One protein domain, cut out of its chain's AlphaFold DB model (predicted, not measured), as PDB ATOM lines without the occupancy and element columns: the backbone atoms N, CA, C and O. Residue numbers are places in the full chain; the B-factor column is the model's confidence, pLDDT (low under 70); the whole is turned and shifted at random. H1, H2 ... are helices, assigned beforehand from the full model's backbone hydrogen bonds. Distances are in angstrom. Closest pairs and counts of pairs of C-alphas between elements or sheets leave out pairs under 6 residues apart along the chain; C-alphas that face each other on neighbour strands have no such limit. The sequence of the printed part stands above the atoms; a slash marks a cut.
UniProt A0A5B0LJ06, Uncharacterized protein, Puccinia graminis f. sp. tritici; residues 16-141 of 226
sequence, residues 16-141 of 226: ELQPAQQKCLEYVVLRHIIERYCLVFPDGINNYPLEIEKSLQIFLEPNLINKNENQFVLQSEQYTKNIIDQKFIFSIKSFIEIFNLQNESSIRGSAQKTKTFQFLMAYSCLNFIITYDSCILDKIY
ATOM      1  N   GLU A  16     154.241 244.897 129.478       77.75
ATOM      2  CA  GLU A  16     155.369 244.534 130.346       77.75
ATOM      3  C   GLU A  16     155.272 245.169 131.748       77.75
ATOM      4  O   GLU A  16     155.960 244.728 132.671       77.75
ATOM      5  N   LEU A  17     154.400 246.167 131.942       75.75
ATOM      6  CA  LEU A  17     154.130 246.746 133.260       75.75
ATOM      7  C   LEU A  17     153.452 245.729 134.184       75.75
ATOM      8  O   LEU A  17     152.613 244.935 133.758       75.75
ATOM      9  N   GLN A  18     153.739 245.819 135.483       76.62
ATOM     10  CA  GLN A  18     153.005 245.060 136.493       76.62
ATOM     11  C   GLN A  18     151.527 245.488 136.528       76.62
ATOM     12  O   GLN A  18     151.225 246.654 136.258       76.62
ATOM     13  N   PRO A  19     150.586 244.614 136.938       72.12
ATOM     14  CA  PRO A  19     149.154 244.937 136.937       72.12
ATOM     15  C   PRO A  19     148.793 246.242 137.666       72.12
ATOM     16  O   PRO A  19     147.931 246.992 137.216       72.12
ATOM     17  N   ALA A  20     149.475 246.552 138.773       67.81
ATOM     18  CA  ALA A  20     149.279 247.806 139.502       67.81
ATOM     19  C   ALA A  20     149.724 249.042 138.695       67.81
ATOM     20  O   ALA A  20     149.065 250.077 138.721       67.81
ATOM     21  N   GLN A  21     150.814 248.927 137.936       69.62
ATOM     22  CA  GLN A  21     151.339 250.000 137.090       69.62
ATOM     23  C   GLN A  21     150.471 250.215 135.844       69.62
ATOM     24  O   GLN A  21     150.261 251.355 135.442       69.62
ATOM     25  N   GLN A  22     149.917 249.144 135.266       71.19
ATOM     26  CA  GLN A  22     148.950 249.243 134.165       71.19
ATOM     27  C   GLN A  22     147.699 250.011 134.602       71.19
ATOM     28  O   GLN A  22     147.314 250.981 133.955       71.19
ATOM     29  N   LYS A  23     147.133 249.646 135.761       69.50
ATOM     30  CA  LYS A  23     146.009 250.375 136.370       69.50
ATOM     31  C   LYS A  23     146.347 251.843 136.625       69.50
ATOM     32  O   LYS A  23     145.507 252.712 136.410       69.50
ATOM     33  N   CYS A  24     147.578 252.127 137.054       70.69
ATOM     34  CA  CYS A  24     148.037 253.498 137.252       70.69
ATOM     35  C   CYS A  24     148.061 254.302 135.955       70.69
ATOM     36  O   CYS A  24     147.532 255.411 135.906       70.69
ATOM     37  N   LEU A  25     148.608 253.721 134.889       74.12
ATOM     38  CA  LEU A  25     148.649 254.360 133.583       74.12
ATOM     39  C   LEU A  25     147.243 254.629 133.031       74.12
ATOM     40  O   LEU A  25     146.984 255.736 132.562       74.12
ATOM     41  N   GLU A  26     146.330 253.657 133.112       73.19
ATOM     42  CA  GLU A  26     144.930 253.831 132.697       73.19
ATOM     43  C   GLU A  26     144.273 255.016 133.411       73.19
ATOM     44  O   GLU A  26     143.605 255.838 132.782       73.19
ATOM     45  N   TYR A  27     144.518 255.143 134.714       71.94
ATOM     46  CA  TYR A  27     144.004 256.235 135.524       71.94
ATOM     47  C   TYR A  27     144.613 257.596 135.154       71.94
ATOM     48  O   TYR A  27     143.866 258.557 134.968       71.94
ATOM     49  N   VAL A  28     145.940 257.701 135.020       71.88
ATOM     50  CA  VAL A  28     146.607 258.960 134.640       71.88
ATOM     51  C   VAL A  28     146.096 259.437 133.283       71.88
ATOM     52  O   VAL A  28     145.800 260.617 133.107       71.88
ATOM     53  N   VAL A  29     145.928 258.510 132.338       77.12
ATOM     54  CA  VAL A  29     145.357 258.803 131.021       77.12
ATOM     55  C   VAL A  29     143.913 259.284 131.149       77.12
ATOM     56  O   VAL A  29     143.570 260.308 130.562       77.12
ATOM     57  N   LEU A  30     143.074 258.602 131.935       76.94
ATOM     58  CA  LEU A  30     141.684 259.006 132.150       76.94
ATOM     59  C   LEU A  30     141.591 260.409 132.766       76.94
ATOM     60  O   LEU A  30     140.849 261.249 132.261       76.94
ATOM     61  N   ARG A  31     142.386 260.688 133.804       73.81
ATOM     62  CA  ARG A  31     142.487 262.009 134.434       73.81
ATOM     63  C   ARG A  31     142.871 263.082 133.419       73.81
ATOM     64  O   ARG A  31     142.204 264.106 133.337       73.81
ATOM     65  N   HIS A  32     143.906 262.830 132.624       76.06
ATOM     66  CA  HIS A  32     144.399 263.783 131.629       76.06
ATOM     67  C   HIS A  32     143.369 264.071 130.532       76.06
ATOM     68  O   HIS A  32     143.256 265.205 130.070       76.06
ATOM     69  N   ILE A  33     142.593 263.060 130.126       76.94
ATOM     70  CA  ILE A  33     141.485 263.224 129.177       76.94
ATOM     71  C   ILE A  33     140.367 264.076 129.790       76.94
ATOM     72  O   ILE A  33     139.828 264.936 129.101       76.94
ATOM     73  N   ILE A  34     140.036 263.870 131.068       76.75
ATOM     74  CA  ILE A  34     139.018 264.652 131.786       76.75
ATOM     75  C   ILE A  34     139.472 266.110 131.954       76.75
ATOM     76  O   ILE A  34     138.737 267.013 131.579       76.75
ATOM     77  N   GLU A  35     140.692 266.358 132.439       74.56
ATOM     78  CA  GLU A  35     141.252 267.713 132.629       74.56
ATOM     79  C   GLU A  35     141.381 268.502 131.317       74.56
ATOM     80  O   GLU A  35     141.396 269.732 131.315       74.56
ATOM     81  N   ARG A  36     141.498 267.803 130.184       76.25
ATOM     82  CA  ARG A  36     141.622 268.409 128.853       76.25
ATOM     83  C   ARG A  36     140.409 268.146 127.978       76.25
ATOM     84  O   ARG A  36     140.530 268.273 126.761       76.25
ATOM     85  N   TYR A  37     139.261 267.804 128.567       75.56
ATOM     86  CA  TYR A  37     138.074 267.350 127.839       75.56
ATOM     87  C   TYR A  37     137.737 268.267 126.658       75.56
ATOM     88  O   TYR A  37     137.618 267.814 125.524       75.56
ATOM     89  N   CYS A  38     137.696 269.576 126.909       72.38
ATOM     90  CA  CYS A  38     137.405 270.609 125.914       72.38
ATOM     91  C   CYS A  38     138.354 270.612 124.704       72.38
ATOM     92  O   CYS A  38     137.958 271.039 123.625       72.38
ATOM     93  N   LEU A  39     139.599 270.158 124.878       73.81
ATOM     94  CA  LEU A  39     140.629 270.115 123.837       73.81
ATOM     95  C   LEU A  39     140.638 268.793 123.063       73.81
ATOM     96  O   LEU A  39     141.126 268.749 121.938       73.81
ATOM     97  N   VAL A  40     140.158 267.707 123.675       76.44
ATOM     98  CA  VAL A  40     140.175 266.356 123.086       76.44
ATOM     99  C   VAL A  40     138.813 265.921 122.541       76.44
ATOM    100  O   VAL A  40     138.723 264.886 121.881       76.44
ATOM    101  N   PHE A  41     137.756 266.690 122.812       75.38
ATOM    102  CA  PHE A  41     136.412 266.421 122.321       75.38
ATOM    103  C   PHE A  41     136.321 266.647 120.796       75.38
ATOM    104  O   PHE A  41     136.645 267.747 120.344       75.38
ATOM    105  N   PRO A  42     135.866 265.655 119.999       70.31
ATOM    106  CA  PRO A  42     135.993 265.689 118.537       70.31
ATOM    107  C   PRO A  42     135.364 266.894 117.821       70.31
ATOM    108  O   PRO A  42     135.953 267.374 116.858       70.31
ATOM    109  N   ASP A  43     134.215 267.394 118.285       66.50
ATOM    110  CA  ASP A  43     133.448 268.437 117.578       66.50
ATOM    111  C   ASP A  43     133.473 269.815 118.279       66.50
ATOM    112  O   ASP A  43     132.714 270.713 117.917       66.50
ATOM    113  N   GLY A  44     134.325 270.006 119.295       60.72
ATOM    114  CA  GLY A  44     134.262 271.193 120.160       60.72
ATOM    115  C   GLY A  44     133.009 271.219 121.056       60.72
ATOM    116  O   GLY A  44     132.054 270.464 120.865       60.72
ATOM    117  N   ILE A  45     133.033 272.018 122.126       59.97
ATOM    118  CA  ILE A  45     132.008 271.968 123.185       59.97
ATOM    119  C   ILE A  45     130.644 272.341 122.612       59.97
ATOM    120  O   ILE A  45     130.471 273.473 122.184       59.97
ATOM    121  N   ASN A  46     129.670 271.431 122.709       53.53
ATOM    122  CA  ASN A  46     128.261 271.829 122.785       53.53
ATOM    123  C   ASN A  46     127.341 270.878 123.566       53.53
ATOM    124  O   ASN A  46     126.201 271.254 123.783       53.53
ATOM    125  N   ASN A  47     127.780 269.696 124.034       54.41
ATOM    126  CA  ASN A  47     126.843 268.714 124.619       54.41
ATOM    127  C   ASN A  47     127.412 267.790 125.721       54.41
ATOM    128  O   ASN A  47     126.853 266.719 125.958       54.41
ATOM    129  N   TYR A  48     128.510 268.148 126.402       58.72
ATOM    130  CA  TYR A  48     128.979 267.367 127.558       58.72
ATOM    131  C   TYR A  48     128.610 268.047 128.881       58.72
ATOM    132  O   TYR A  48     128.920 269.228 129.055       58.72
ATOM    133  N   PRO A  49     127.966 267.346 129.828       56.62
ATOM    134  CA  PRO A  49     127.648 267.916 131.133       56.62
ATOM    135  C   PRO A  49     128.931 268.181 131.945       56.62
ATOM    136  O   PRO A  49     129.542 267.270 132.501       56.62
ATOM    137  N   LEU A  50     129.318 269.459 132.039       58.41
ATOM    138  CA  LEU A  50     130.493 269.961 132.775       58.41
ATOM    139  C   LEU A  50     130.499 269.581 134.269       58.41
ATOM    140  O   LEU A  50     131.552 269.526 134.903       58.41
ATOM    141  N   GLU A  51     129.333 269.306 134.853       59.75
ATOM    142  CA  GLU A  51     129.210 268.893 136.259       59.75
ATOM    143  C   GLU A  51     129.840 267.519 136.521       59.75
ATOM    144  O   GLU A  51     130.390 267.270 137.596       59.75
ATOM    145  N   ILE A  52     129.841 266.659 135.504       59.59
ATOM    146  CA  ILE A  52     130.394 265.313 135.579       59.59
ATOM    147  C   ILE A  52     131.927 265.338 135.678       59.59
ATOM    148  O   ILE A  52     132.516 264.550 136.421       59.59
ATOM    149  N   GLU A  53     132.575 266.264 134.964       64.25
ATOM    150  CA  GLU A  53     134.029 266.460 134.997       64.25
ATOM    151  C   GLU A  53     134.507 266.758 136.423       64.25
ATOM    152  O   GLU A  53     135.411 266.096 136.931       64.25
ATOM    153  N   LYS A  54     133.829 267.693 137.102       66.31
ATOM    154  CA  LYS A  54     134.157 268.101 138.473       66.31
ATOM    155  C   LYS A  54     133.981 266.960 139.468       66.31
ATOM    156  O   LYS A  54     134.868 266.730 140.283       66.31
ATOM    157  N   SER A  55     132.872 266.220 139.402       65.62
ATOM    158  CA  SER A  55     132.637 265.077 140.295       65.62
ATOM    159  C   SER A  55     133.700 263.989 140.137       65.62
ATOM    160  O   SER A  55     134.149 263.421 141.131       65.62
ATOM    161  N   LEU A  56     134.134 263.714 138.905       66.81
ATOM    162  CA  LEU A  56     135.216 262.766 138.667       66.81
ATOM    163  C   LEU A  56     136.568 263.293 139.113       66.81
ATOM    164  O   LEU A  56     137.297 262.547 139.749       66.81
ATOM    165  N   GLN A  57     136.904 264.550 138.832       65.94
ATOM    166  CA  GLN A  57     138.145 265.151 139.324       65.94
ATOM    167  C   GLN A  57     138.215 265.081 140.855       65.94
ATOM    168  O   GLN A  57     139.218 264.618 141.384       65.94
ATOM    169  N   ILE A  58     137.122 265.402 141.558       65.75
ATOM    170  CA  ILE A  58     137.025 265.299 143.024       65.75
ATOM    171  C   ILE A  58     137.180 263.852 143.513       65.75
ATOM    172  O   ILE A  58     137.690 263.631 144.604       65.75
ATOM    173  N   PHE A  59     136.765 262.850 142.738       65.38
ATOM    174  CA  PHE A  59     136.985 261.443 143.087       65.38
ATOM    175  C   PHE A  59     138.407 260.965 142.768       65.38
ATOM    176  O   PHE A  59     138.973 260.162 143.508       65.38
ATOM    177  N   LEU A  60     138.998 261.467 141.688       64.06
ATOM    178  CA  LEU A  60     140.305 261.075 141.167       64.06
ATOM    179  C   LEU A  60     141.488 261.794 141.843       64.06
ATOM    180  O   LEU A  60     142.599 261.263 141.835       64.06
ATOM    181  N   GLU A  61     141.273 262.993 142.390       61.16
ATOM    182  CA  GLU A  61     142.288 263.833 143.041       61.16
ATOM    183  C   GLU A  61     142.732 263.310 144.425       61.16
ATOM    184  O   GLU A  61     143.936 263.164 144.628       61.16
ATOM    185  N   PRO A  62     141.833 262.955 145.361       55.75
ATOM    186  CA  PRO A  62     142.215 262.445 146.677       55.75
ATOM    187  C   PRO A  62     142.605 260.963 146.662       55.75
ATOM    188  O   PRO A  62     143.473 260.557 147.421       55.75
ATOM    189  N   ASN A  63     142.013 260.129 145.806       53.59
ATOM    190  CA  ASN A  63     142.144 258.677 145.962       53.59
ATOM    191  C   ASN A  63     143.431 258.066 145.372       53.59
ATOM    192  O   ASN A  63     143.596 256.851 145.489       53.59
ATOM    193  N   LEU A  64     144.279 258.815 144.645       55.53
ATOM    194  CA  LEU A  64     145.200 258.149 143.707       55.53
ATOM    195  C   LEU A  64     146.592 258.765 143.506       55.53
ATOM    196  O   LEU A  64     147.529 257.986 143.367       55.53
ATOM    197  N   ILE A  65     146.791 260.090 143.492       51.62
ATOM    198  CA  ILE A  65     148.123 260.679 143.225       51.62
ATOM    199  C   ILE A  65     148.390 261.882 144.122       51.62
ATOM    200  O   ILE A  65     147.720 262.912 144.024       51.62
ATOM    201  N   ASN A  66     149.463 261.802 144.908       48.97
ATOM    202  CA  ASN A  66     150.156 263.002 145.356       48.97
ATOM    203  C   ASN A  66     150.701 263.709 144.102       48.97
ATOM    204  O   ASN A  66     151.521 263.120 143.393       48.97
ATOM    205  N   LYS A  67     150.236 264.935 143.797       48.59
ATOM    206  CA  LYS A  67     150.596 265.713 142.580       48.59
ATOM    207  C   LYS A  67     152.109 265.775 142.316       48.59
ATOM    208  O   LYS A  67     152.513 266.010 141.184       48.59
ATOM    209  N   ASN A  68     152.919 265.536 143.345       49.38
ATOM    210  CA  ASN A  68     154.368 265.653 143.310       49.38
ATOM    211  C   ASN A  68     155.115 264.324 143.079       49.38
ATOM    212  O   ASN A  68     156.311 264.374 142.812       49.38
ATOM    213  N   GLU A  69     154.470 263.150 143.174       46.72
ATOM    214  CA  GLU A  69     155.219 261.883 143.326       46.72
ATOM    215  C   GLU A  69     154.853 260.749 142.360       46.72
ATOM    216  O   GLU A  69     155.565 259.749 142.339       46.72
ATOM    217  N   ASN A  70     153.808 260.861 141.527       49.94
ATOM    218  CA  ASN A  70     153.395 259.778 140.605       49.94
ATOM    219  C   ASN A  70     153.271 258.389 141.283       49.94
ATOM    220  O   ASN A  70     153.449 257.353 140.641       49.94
ATOM    221  N   GLN A  71     152.977 258.354 142.584       45.94
ATOM    222  CA  GLN A  71     152.800 257.130 143.363       45.94
ATOM    223  C   GLN A  71     151.333 256.970 143.751       45.94
ATOM    224  O   GLN A  71     150.670 257.943 144.117       45.94
ATOM    225  N   PHE A  72     150.845 255.727 143.675       48.91
ATOM    226  CA  PHE A  72     149.531 255.346 144.184       48.91
ATOM    227  C   PHE A  72     149.511 255.553 145.693       48.91
ATOM    228  O   PHE A  72     150.112 254.779 146.435       48.91
ATOM    229  N   VAL A  73     148.785 256.566 146.148       50.69
ATOM    230  CA  VAL A  73     148.377 256.644 147.547       50.69
ATOM    231  C   VAL A  73     146.945 256.144 147.585       50.69
ATOM    232  O   VAL A  73     146.020 256.908 147.330       50.69
ATOM    233  N   LEU A  74     146.758 254.852 147.868       49.84
ATOM    234  CA  LEU A  74     145.451 254.358 148.296       49.84
ATOM    235  C   LEU A  74     145.131 255.070 149.613       49.84
ATOM    236  O   LEU A  74     145.635 254.686 150.670       49.84
ATOM    237  N   GLN A  75     144.364 256.159 149.549       51.25
ATOM    238  CA  GLN A  75     143.843 256.776 150.763       51.25
ATOM    239  C   GLN A  75     142.909 255.782 151.462       51.25
ATOM    240  O   GLN A  75     142.266 254.952 150.818       51.25
ATOM    241  N   SER A  76     142.874 255.830 152.795       47.75
ATOM    242  CA  SER A  76     142.063 254.914 153.598       47.75
ATOM    243  C   SER A  76     140.587 254.963 153.179       47.75
ATOM    244  O   SER A  76     140.073 256.021 152.816       47.75
ATOM    245  N   GLU A  77     139.871 253.837 153.299       49.69
ATOM    246  CA  GLU A  77     138.434 253.728 152.973       49.69
ATOM    247  C   GLU A  77     137.562 254.837 153.608       49.69
ATOM    248  O   GLU A  77     136.489 255.172 153.101       49.69
ATOM    249  N   GLN A  78     138.009 255.422 154.726       44.88
ATOM    250  CA  GLN A  78     137.354 256.546 155.400       44.88
ATOM    251  C   GLN A  78     137.350 257.843 154.576       44.88
ATOM    252  O   GLN A  78     136.348 258.555 154.607       44.88
ATOM    253  N   TYR A  79     138.407 258.145 153.818       51.12
ATOM    254  CA  TYR A  79     138.452 259.331 152.953       51.12
ATOM    255  C   TYR A  79     137.553 259.170 151.722       51.12
ATOM    256  O   TYR A  79     136.826 260.095 151.357       51.12
ATOM    257  N   THR A  80     137.511 257.969 151.139       53.25
ATOM    258  CA  THR A  80     136.658 257.646 149.986       53.25
ATOM    259  C   THR A  80     135.167 257.787 150.311       53.25
ATOM    260  O   THR A  80     134.394 258.301 149.499       53.25
ATOM    261  N   LYS A  81     134.750 257.416 151.531       56.00
ATOM    262  CA  LYS A  81     133.353 257.540 151.981       56.00
ATOM    263  C   LYS A  81     132.851 258.987 152.033       56.00
ATOM    264  O   LYS A  81     131.670 259.196 151.765       56.00
ATOM    265  N   ASN A  82     133.724 259.960 152.307       58.19
ATOM    266  CA  ASN A  82     133.354 261.380 152.390       58.19
ATOM    267  C   ASN A  82     133.125 262.037 151.017       58.19
ATOM    268  O   ASN A  82     132.513 263.098 150.949       58.19
ATOM    269  N   ILE A  83     133.589 261.412 149.930       65.00
ATOM    270  CA  ILE A  83     133.470 261.941 148.560       65.00
ATOM    271  C   ILE A  83     132.159 261.507 147.891       65.00
ATOM    272  O   ILE A  83     131.637 262.193 147.015       65.00
ATOM    273  N   ILE A  84     131.608 260.362 148.298       72.00
ATOM    274  CA  ILE A  84     130.415 259.770 147.683       72.00
ATOM    275  C   ILE A  84     129.158 260.405 148.293       72.00
ATOM    276  O   ILE A  84     128.438 259.777 149.077       72.00
ATOM    277  N   ASP A  85     128.921 261.665 147.937       75.88
ATOM    278  CA  ASP A  85     127.723 262.429 148.274       75.88
ATOM    279  C   ASP A  85     126.606 262.247 147.222       75.88
ATOM    280  O   ASP A  85     126.740 261.515 146.236       75.88
ATOM    281  N   GLN A  86     125.459 262.903 147.424       79.19
ATOM    282  CA  GLN A  86     124.342 262.811 146.476       79.19
ATOM    283  C   GLN A  86     124.671 263.398 145.095       79.19
ATOM    284  O   GLN A  86     124.168 262.884 144.094       79.19
ATOM    285  N   LYS A  87     125.516 264.436 145.023       78.12
ATOM    286  CA  LYS A  87     125.925 265.050 143.752       78.12
ATOM    287  C   LYS A  87     126.785 264.086 142.947       78.12
ATOM    288  O   LYS A  87     126.556 263.915 141.756       78.12
ATOM    289  N   PHE A  88     127.705 263.387 143.604       79.38
ATOM    290  CA  PHE A  88     128.512 262.349 142.987       79.38
ATOM    291  C   PHE A  88     127.639 261.220 142.435       79.38
ATOM    292  O   PHE A  88     127.766 260.859 141.268       79.38
ATOM    293  N   ILE A  89     126.688 260.711 143.231       82.00
ATOM    294  CA  ILE A  89     125.745 259.676 142.777       82.00
ATOM    295  C   ILE A  89     124.914 260.148 141.575       82.00
ATOM    296  O   ILE A  89     124.678 259.360 140.657       82.00
ATOM    297  N   PHE A  90     124.489 261.414 141.552       81.81
ATOM    298  CA  PHE A  90     123.792 261.994 140.404       81.81
ATOM    299  C   PHE A  90     124.676 261.994 139.147       81.81
ATOM    300  O   PHE A  90     124.257 261.471 138.116       81.81
ATOM    301  N   SER A  91     125.927 262.447 139.256       79.19
ATOM    302  CA  SER A  91     126.895 262.417 138.151       79.19
ATOM    303  C   SER A  91     127.136 261.000 137.614       79.19
ATOM    304  O   SER A  91     127.221 260.804 136.400       79.19
ATOM    305  N   ILE A  92     127.182 259.979 138.483       84.25
ATOM    306  CA  ILE A  92     127.316 258.586 138.026       84.25
ATOM    307  C   ILE A  92     126.069 258.111 137.275       84.25
ATOM    308  O   ILE A  92     126.189 257.403 136.274       84.25
ATOM    309  N   LYS A  93     124.866 258.515 137.696       85.19
ATOM    310  CA  LYS A  93     123.635 258.184 136.958       85.19
ATOM    311  C   LYS A  93     123.645 258.780 135.553       85.19
ATOM    312  O   LYS A  93     123.320 258.065 134.609       85.19
ATOM    313  N   SER A  94     124.121 260.011 135.393       81.50
ATOM    314  CA  SER A  94     124.286 260.615 134.068       81.50
ATOM    315  C   SER A  94     125.282 259.845 133.189       81.50
ATOM    316  O   SER A  94     125.053 259.684 131.990       81.50
ATOM    317  N   PHE A  95     126.350 259.275 133.761       84.06
ATOM    318  CA  PHE A  95     127.216 258.358 133.013       84.06
ATOM    319  C   PHE A  95     126.516 257.078 132.583       84.06
ATOM    320  O   PHE A  95     126.725 256.617 131.463       84.06
ATOM    321  N   ILE A  96     125.695 256.501 133.458       88.94
ATOM    322  CA  ILE A  96     124.909 255.311 133.134       88.94
ATOM    323  C   ILE A  96     123.948 255.613 131.977       88.94
ATOM    324  O   ILE A  96     123.802 254.781 131.087       88.94
ATOM    325  N   GLU A  97     123.340 256.798 131.939       86.94
ATOM    326  CA  GLU A  97     122.469 257.233 130.839       86.94
ATOM    327  C   GLU A  97     123.231 257.389 129.515       86.94
ATOM    328  O   GLU A  97     122.779 256.874 128.489       86.94
ATOM    329  N   ILE A  98     124.411 258.028 129.529       86.12
ATOM    330  CA  ILE A  98     125.287 258.140 128.347       86.12
ATOM    331  C   ILE A  98     125.713 256.749 127.867       86.12
ATOM    332  O   ILE A  98     125.598 256.433 126.685       86.12
ATOM    333  N   PHE A  99     126.156 255.887 128.782       90.19
ATOM    334  CA  PHE A  99     126.558 254.515 128.479       90.19
ATOM    335  C   PHE A  99     125.395 253.671 127.938       90.19
ATOM    336  O   PHE A  99     125.569 252.849 127.040       90.19
ATOM    337  N   ASN A 100     124.178 253.897 128.435       89.12
ATOM    338  CA  ASN A 100     122.969 253.267 127.916       89.12
ATOM    339  C   ASN A 100     122.465 253.895 126.608       89.12
ATOM    340  O   ASN A 100     121.454 253.422 126.094       89.12
ATOM    341  N   LEU A 101     123.143 254.917 126.074       83.44
ATOM    342  CA  LEU A 101     122.744 255.652 124.869       83.44
ATOM    343  C   LEU A 101     121.338 256.274 124.987       83.44
ATOM    344  O   LEU A 101     120.640 256.451 123.995       83.44
ATOM    345  N   GLN A 102     120.917 256.612 126.210       75.06
ATOM    346  CA  GLN A 102     119.579 257.140 126.520       75.06
ATOM    347  C   GLN A 102     119.476 258.663 126.365       75.06
ATOM    348  O   GLN A 102     118.384 259.223 126.422       75.06
ATOM    349  N   ASN A 103     120.602 259.346 126.160       63.34
ATOM    350  CA  ASN A 103     120.659 260.800 126.093       63.34
ATOM    351  C   ASN A 103     120.349 261.297 124.665       63.34
ATOM    352  O   ASN A 103     121.224 261.759 123.933       63.34
ATOM    353  N   GLU A 104     119.092 261.139 124.232       50.91
ATOM    354  CA  GLU A 104     118.670 261.406 122.847       50.91
ATOM    355  C   GLU A 104     118.933 262.847 122.382       50.91
ATOM    356  O   GLU A 104     119.178 263.047 121.197       50.91
ATOM    357  N   SER A 105     118.943 263.846 123.270       47.22
ATOM    358  CA  SER A 105     119.151 265.259 122.901       47.22
ATOM    359  C   SER A 105     120.609 265.617 122.582       47.22
ATOM    360  O   SER A 105     120.847 266.509 121.772       47.22
ATOM    361  N   SER A 106     121.587 264.909 123.159       50.75
ATOM    362  CA  SER A 106     123.024 265.082 122.861       50.75
ATOM    363  C   SER A 106     123.531 264.125 121.768       50.75
ATOM    364  O   SER A 106     124.568 264.367 121.144       50.75
ATOM    365  N   ILE A 107     122.782 263.045 121.509       50.31
ATOM    366  CA  ILE A 107     123.135 261.963 120.579       50.31
ATOM    367  C   ILE A 107     122.378 262.086 119.236       50.31
ATOM    368  O   ILE A 107     122.915 261.724 118.186       50.31
ATOM    369  N   ARG A 108     121.151 262.626 119.184       45.66
ATOM    370  CA  ARG A 108     120.471 262.886 117.900       45.66
ATOM    371  C   ARG A 108     121.088 264.110 117.223       45.66
ATOM    372  O   ARG A 108     120.748 265.240 117.533       45.66
ATOM    373  N   GLY A 109     122.000 263.861 116.287       52.94
ATOM    374  CA  GLY A 109     122.633 264.882 115.445       52.94
ATOM    375  C   GLY A 109     124.146 265.005 115.617       52.94
ATOM    376  O   GLY A 109     124.787 265.631 114.781       52.94
ATOM    377  N   SER A 110     124.738 264.384 116.645       63.41
ATOM    378  CA  SER A 110     126.197 264.359 116.800       63.41
ATOM    379  C   SER A 110     126.863 263.410 115.803       63.41
ATOM    380  O   SER A 110     126.305 262.366 115.438       63.41
ATOM    381  N   ALA A 111     128.075 263.768 115.370       73.25
ATOM    382  CA  ALA A 111     128.886 262.903 114.529       73.25
ATOM    383  C   ALA A 111     129.208 261.591 115.263       73.25
ATOM    384  O   ALA A 111     129.342 261.556 116.491       73.25
ATOM    385  N   GLN A 112     129.382 260.502 114.509       78.75
ATOM    386  CA  GLN A 112     129.679 259.179 115.069       78.75
ATOM    387  C   GLN A 112     130.891 259.206 116.012       78.75
ATOM    388  O   GLN A 112     130.850 258.618 117.089       78.75
ATOM    389  N   LYS A 113     131.936 259.968 115.658       78.69
ATOM    390  CA  LYS A 113     133.143 260.152 116.479       78.69
ATOM    391  C   LYS A 113     132.826 260.705 117.871       78.69
ATOM    392  O   LYS A 113     133.375 260.211 118.854       78.69
ATOM    393  N   THR A 114     131.915 261.670 117.964       78.81
ATOM    394  CA  THR A 114     131.479 262.262 119.234       78.81
ATOM    395  C   THR A 114     130.701 261.267 120.086       78.81
ATOM    396  O   THR A 114     130.996 261.123 121.271       78.81
ATOM    397  N   LYS A 115     129.779 260.505 119.488       79.50
ATOM    398  CA  LYS A 115     129.037 259.451 120.199       79.50
ATOM    399  C   LYS A 115     129.967 258.381 120.747       79.50
ATOM    400  O   LYS A 115     129.883 258.027 121.920       79.50
ATOM    401  N   THR A 116     130.888 257.905 119.910       84.38
ATOM    402  CA  THR A 116     131.885 256.910 120.301       84.38
ATOM    403  C   THR A 116     132.763 257.449 121.426       84.38
ATOM    404  O   THR A 116     132.998 256.741 122.402       84.38
ATOM    405  N   PHE A 117     133.205 258.708 121.348       82.38
ATOM    406  CA  PHE A 117     133.993 259.337 122.404       82.38
ATOM    407  C   PHE A 117     133.222 259.432 123.729       82.38
ATOM    408  O   PHE A 117     133.728 259.000 124.761       82.38
ATOM    409  N   GLN A 118     131.983 259.933 123.712       81.00
ATOM    410  CA  GLN A 118     131.144 260.046 124.911       81.00
ATOM    411  C   GLN A 118     130.846 258.681 125.540       81.00
ATOM    412  O   GLN A 118     130.954 258.529 126.758       81.00
ATOM    413  N   PHE A 119     130.533 257.677 124.718       87.00
ATOM    414  CA  PHE A 119     130.306 256.308 125.169       87.00
ATOM    415  C   PHE A 119     131.559 255.705 125.819       87.00
ATOM    416  O   PHE A 119     131.478 255.153 126.916       87.00
ATOM    417  N   LEU A 120     132.726 255.851 125.178       86.56
ATOM    418  CA  LEU A 120     134.005 255.379 125.715       86.56
ATOM    419  C   LEU A 120     134.360 256.074 127.028       86.56
ATOM    420  O   LEU A 120     134.763 255.406 127.975       86.56
ATOM    421  N   MET A 121     134.163 257.391 127.106       83.38
ATOM    422  CA  MET A 121     134.388 258.155 128.330       83.38
ATOM    423  C   MET A 121     133.498 257.667 129.467       83.38
ATOM    424  O   MET A 121     134.001 257.396 130.558       83.38
ATOM    425  N   ALA A 122     132.199 257.495 129.209       86.06
ATOM    426  CA  ALA A 122     131.271 256.977 130.203       86.06
ATOM    427  C   ALA A 122     131.667 255.573 130.671       86.06
ATOM    428  O   ALA A 122     131.774 255.334 131.873       86.06
ATOM    429  N   TYR A 123     131.965 254.670 129.734       90.00
ATOM    430  CA  TYR A 123     132.441 253.326 130.042       90.00
ATOM    431  C   TYR A 123     133.713 253.346 130.904       90.00
ATOM    432  O   TYR A 123     133.750 252.689 131.943       90.00
ATOM    433  N   SER A 124     134.738 254.114 130.526       85.25
ATOM    434  CA  SER A 124     136.005 254.180 131.262       85.25
ATOM    435  C   SER A 124     135.826 254.718 132.680       85.25
ATOM    436  O   SER A 124     136.378 254.146 133.620       85.25
ATOM    437  N   CYS A 125     135.015 255.764 132.858       83.00
ATOM    438  CA  CYS A 125     134.736 256.334 134.175       83.00
ATOM    439  C   CYS A 125     133.964 255.349 135.061       83.00
ATOM    440  O   CYS A 125     134.360 255.099 136.199       83.00
ATOM    441  N   LEU A 126     132.905 254.733 134.525       87.12
ATOM    442  CA  LEU A 126     132.116 253.728 135.240       87.12
ATOM    443  C   LEU A 126     132.965 252.512 135.622       87.12
ATOM    444  O   LEU A 126     132.923 252.073 136.769       87.12
ATOM    445  N   ASN A 127     133.763 251.990 134.688       87.19
ATOM    446  CA  ASN A 127     134.633 250.841 134.931       87.19
ATOM    447  C   ASN A 127     135.642 251.135 136.045       87.19
ATOM    448  O   ASN A 127     135.851 250.301 136.926       87.19
ATOM    449  N   PHE A 128     136.228 252.334 136.028       79.31
ATOM    450  CA  PHE A 128     137.171 252.775 137.045       79.31
ATOM    451  C   PHE A 128     136.524 252.815 138.433       79.31
ATOM    452  O   PHE A 128     136.999 252.174 139.368       79.31
ATOM    453  N   ILE A 129     135.399 253.519 138.546       80.06
ATOM    454  CA  ILE A 129     134.683 253.719 139.806       80.06
ATOM    455  C   ILE A 129     134.227 252.386 140.412       80.06
ATOM    456  O   ILE A 129     134.430 252.164 141.599       80.06
ATOM    457  N   ILE A 130     133.672 251.477 139.605       83.00
ATOM    458  CA  ILE A 130     133.207 250.158 140.073       83.00
ATOM    459  C   ILE A 130     134.377 249.280 140.526       83.00
ATOM    460  O   ILE A 130     134.243 248.528 141.490       83.00
ATOM    461  N   THR A 131     135.518 249.366 139.835       79.94
ATOM    462  CA  THR A 131     136.734 248.627 140.200       79.94
ATOM    463  C   THR A 131     137.324 249.138 141.513       79.94
ATOM    464  O   THR A 131     137.873 248.347 142.276       79.94
ATOM    465  N   TYR A 132     137.228 250.446 141.766       74.38
ATOM    466  CA  TYR A 132     137.760 251.076 142.971       74.38
ATOM    467  C   TYR A 132     136.832 250.906 144.184       74.38
ATOM    468  O   TYR A 132     137.292 250.519 145.252       74.38
ATOM    469  N   ASP A 133     135.530 251.155 144.024       75.44
ATOM    470  CA  ASP A 133     134.520 250.988 145.073       75.44
ATOM    471  C   ASP A 133     133.241 250.361 144.504       75.44
ATOM    472  O   ASP A 133     132.319 251.041 144.048       75.44
ATOM    473  N   SER A 134     133.159 249.033 144.569       79.44
ATOM    474  CA  SER A 134     131.993 248.289 144.078       79.44
ATOM    475  C   SER A 134     130.689 248.596 144.837       79.44
ATOM    476  O   SER A 134     129.603 248.427 144.268       79.44
ATOM    477  N   CYS A 135     130.769 249.114 146.073       81.44
ATOM    478  CA  CYS A 135     129.607 249.474 146.893       81.44
ATOM    479  C   CYS A 135     128.851 250.683 146.322       81.44
ATOM    480  O   CYS A 135     127.701 250.933 146.690       81.44
ATOM    481  N   ILE A 136     129.443 251.427 145.381       82.12
ATOM    482  CA  ILE A 136     128.743 252.507 144.680       82.12
ATOM    483  C   ILE A 136     127.484 252.026 143.958       82.12
ATOM    484  O   ILE A 136     126.484 252.742 143.905       82.12
ATOM    485  N   LEU A 137     127.495 250.796 143.442       86.06
ATOM    486  CA  LEU A 137     126.341 250.237 142.752       86.06
ATOM    487  C   LEU A 137     125.180 249.997 143.713       86.06
ATOM    488  O   LEU A 137     124.033 250.126 143.296       86.06
ATOM    489  N   ASP A 138     125.461 249.727 144.987       85.38
ATOM    490  CA  ASP A 138     124.429 249.604 146.019       85.38
ATOM    491  C   ASP A 138     123.863 250.974 146.411       85.38
ATOM    492  O   ASP A 138     122.716 251.074 146.821       85.38
ATOM    493  N   LYS A 139     124.612 252.065 146.210       84.38
ATOM    494  CA  LYS A 139     124.086 253.433 146.371       84.38
ATOM    495  C   LYS A 139     123.249 253.885 145.169       84.38
ATOM    496  O   LYS A 139     122.313 254.666 145.328       84.38
ATOM    497  N   ILE A 140     123.575 253.410 143.967       84.88
ATOM    498  CA  ILE A 140     122.840 253.725 142.728       84.88
ATOM    499  C   ILE A 140     121.562 252.893 142.613       84.88
ATOM    500  O   ILE A 140     120.523 253.426 142.214       84.88
ATOM    501  N   TYR A 141     121.640 251.614 142.993       85.62
ATOM    502  CA  TYR A 141     120.547 250.646 142.975       85.62
ATOM    503  C   TYR A 141     120.220 250.150 144.399       85.62
ATOM    504  O   TYR A 141     120.427 248.974 144.698       85.62
TER     505      TYR A 141
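AT A GLANCE: This is residues 16 to 141 of the 226 residues of an uncharacterized protein of Puccinia graminis f. sp. tritici (UniProt A0A5B0LJ06). Four longer helices, H1, H3, H5 and H7, pack into a core: H3 and H7 run the same way, close to each other in the middle, with H1 to one side and H5 crossing both on the other. Towards one end of the longest axis lies H4, towards the other H6, and a long loop, residues 61 to 76, runs outside the core. The printed part has 126 residues with eight named helices, H1 to H8 in that order, and no named strand; its class is all helix. It is compact, with a radius of gyration of the C-alphas of 15.0 A and spans of 43 by 35 by 24 A.

HOW THE PARTS SIT: Start at H1, residues 19 to 35; H2, residues 37 to 40, is close to it but not clearly touching, with the closest C-alphas, those of Ile 33 and Val 40, 7.0 A apart. Next find H3, residues 50 to 60: H1 touches it with residues 31 to 35 alone, closest at the C-alphas of Ile 34 and Glu 53, 6.2 A, at a shallow tilt of 31 degrees, opposite ways. H4, residues 77 to 83, only just touches H3, with 3 pairs of C-alphas within 8 A, the closest those of Phe 59 and Ile 83, 6.5 A; they form a helical hairpin. H5, residues 86 to 99, touches H3 at Ile 52 and Ser 91, closest C-alphas 5.2 A apart, at a steep tilt of 69 degrees, only just short of about perpendicular. H6, residues 104 to 107, is apart from H5. H7, residues 112 to 132, touches H5 with residues 118 to 126 alone, closest at the C-alphas of Phe 95 and Ala 122, 5.1 A, at a steep tilt of 47 degrees, opposite ways. H8, residues 136 to 140, only just touches H5, with 3 pairs of C-alphas within 8 A, closest at Ile 89 and Ile 140, 6.6 A. Every O i to N i+4 pair is within hydrogen-bond range in H1, H5, H7 and H8, while H3 has 6 of 7 and H4 has 1 of 3, beside 2 of 4 O i to N i+3 pairs within range in H4; H2 and H6, with 4 residues each, are too short for any O i to N i+4 pair.

IN THESE COORDINATES: Find C-alpha 19 at (149.154, 244.937, 136.937); from there H1 runs 24.5 A. H3 measures 15.7 A and H5 19.9 A. H7 runs 30.2 A from C-alpha 112 at (129.679, 259.179, 115.069), and H8 ends at C-alpha 140, (122.840, 253.725, 142.728).

THE WHOLE: The C-alphas of Ser 76 and Gly 109 are the two farthest apart, 44.0 A. The printed part has no cut, and the link from H3 to H4 is long. The mean pLDDT of the printed part is 70.2; look for values under 70 at residues 20 to 21, 23, 43 to 83 and 103 to 110.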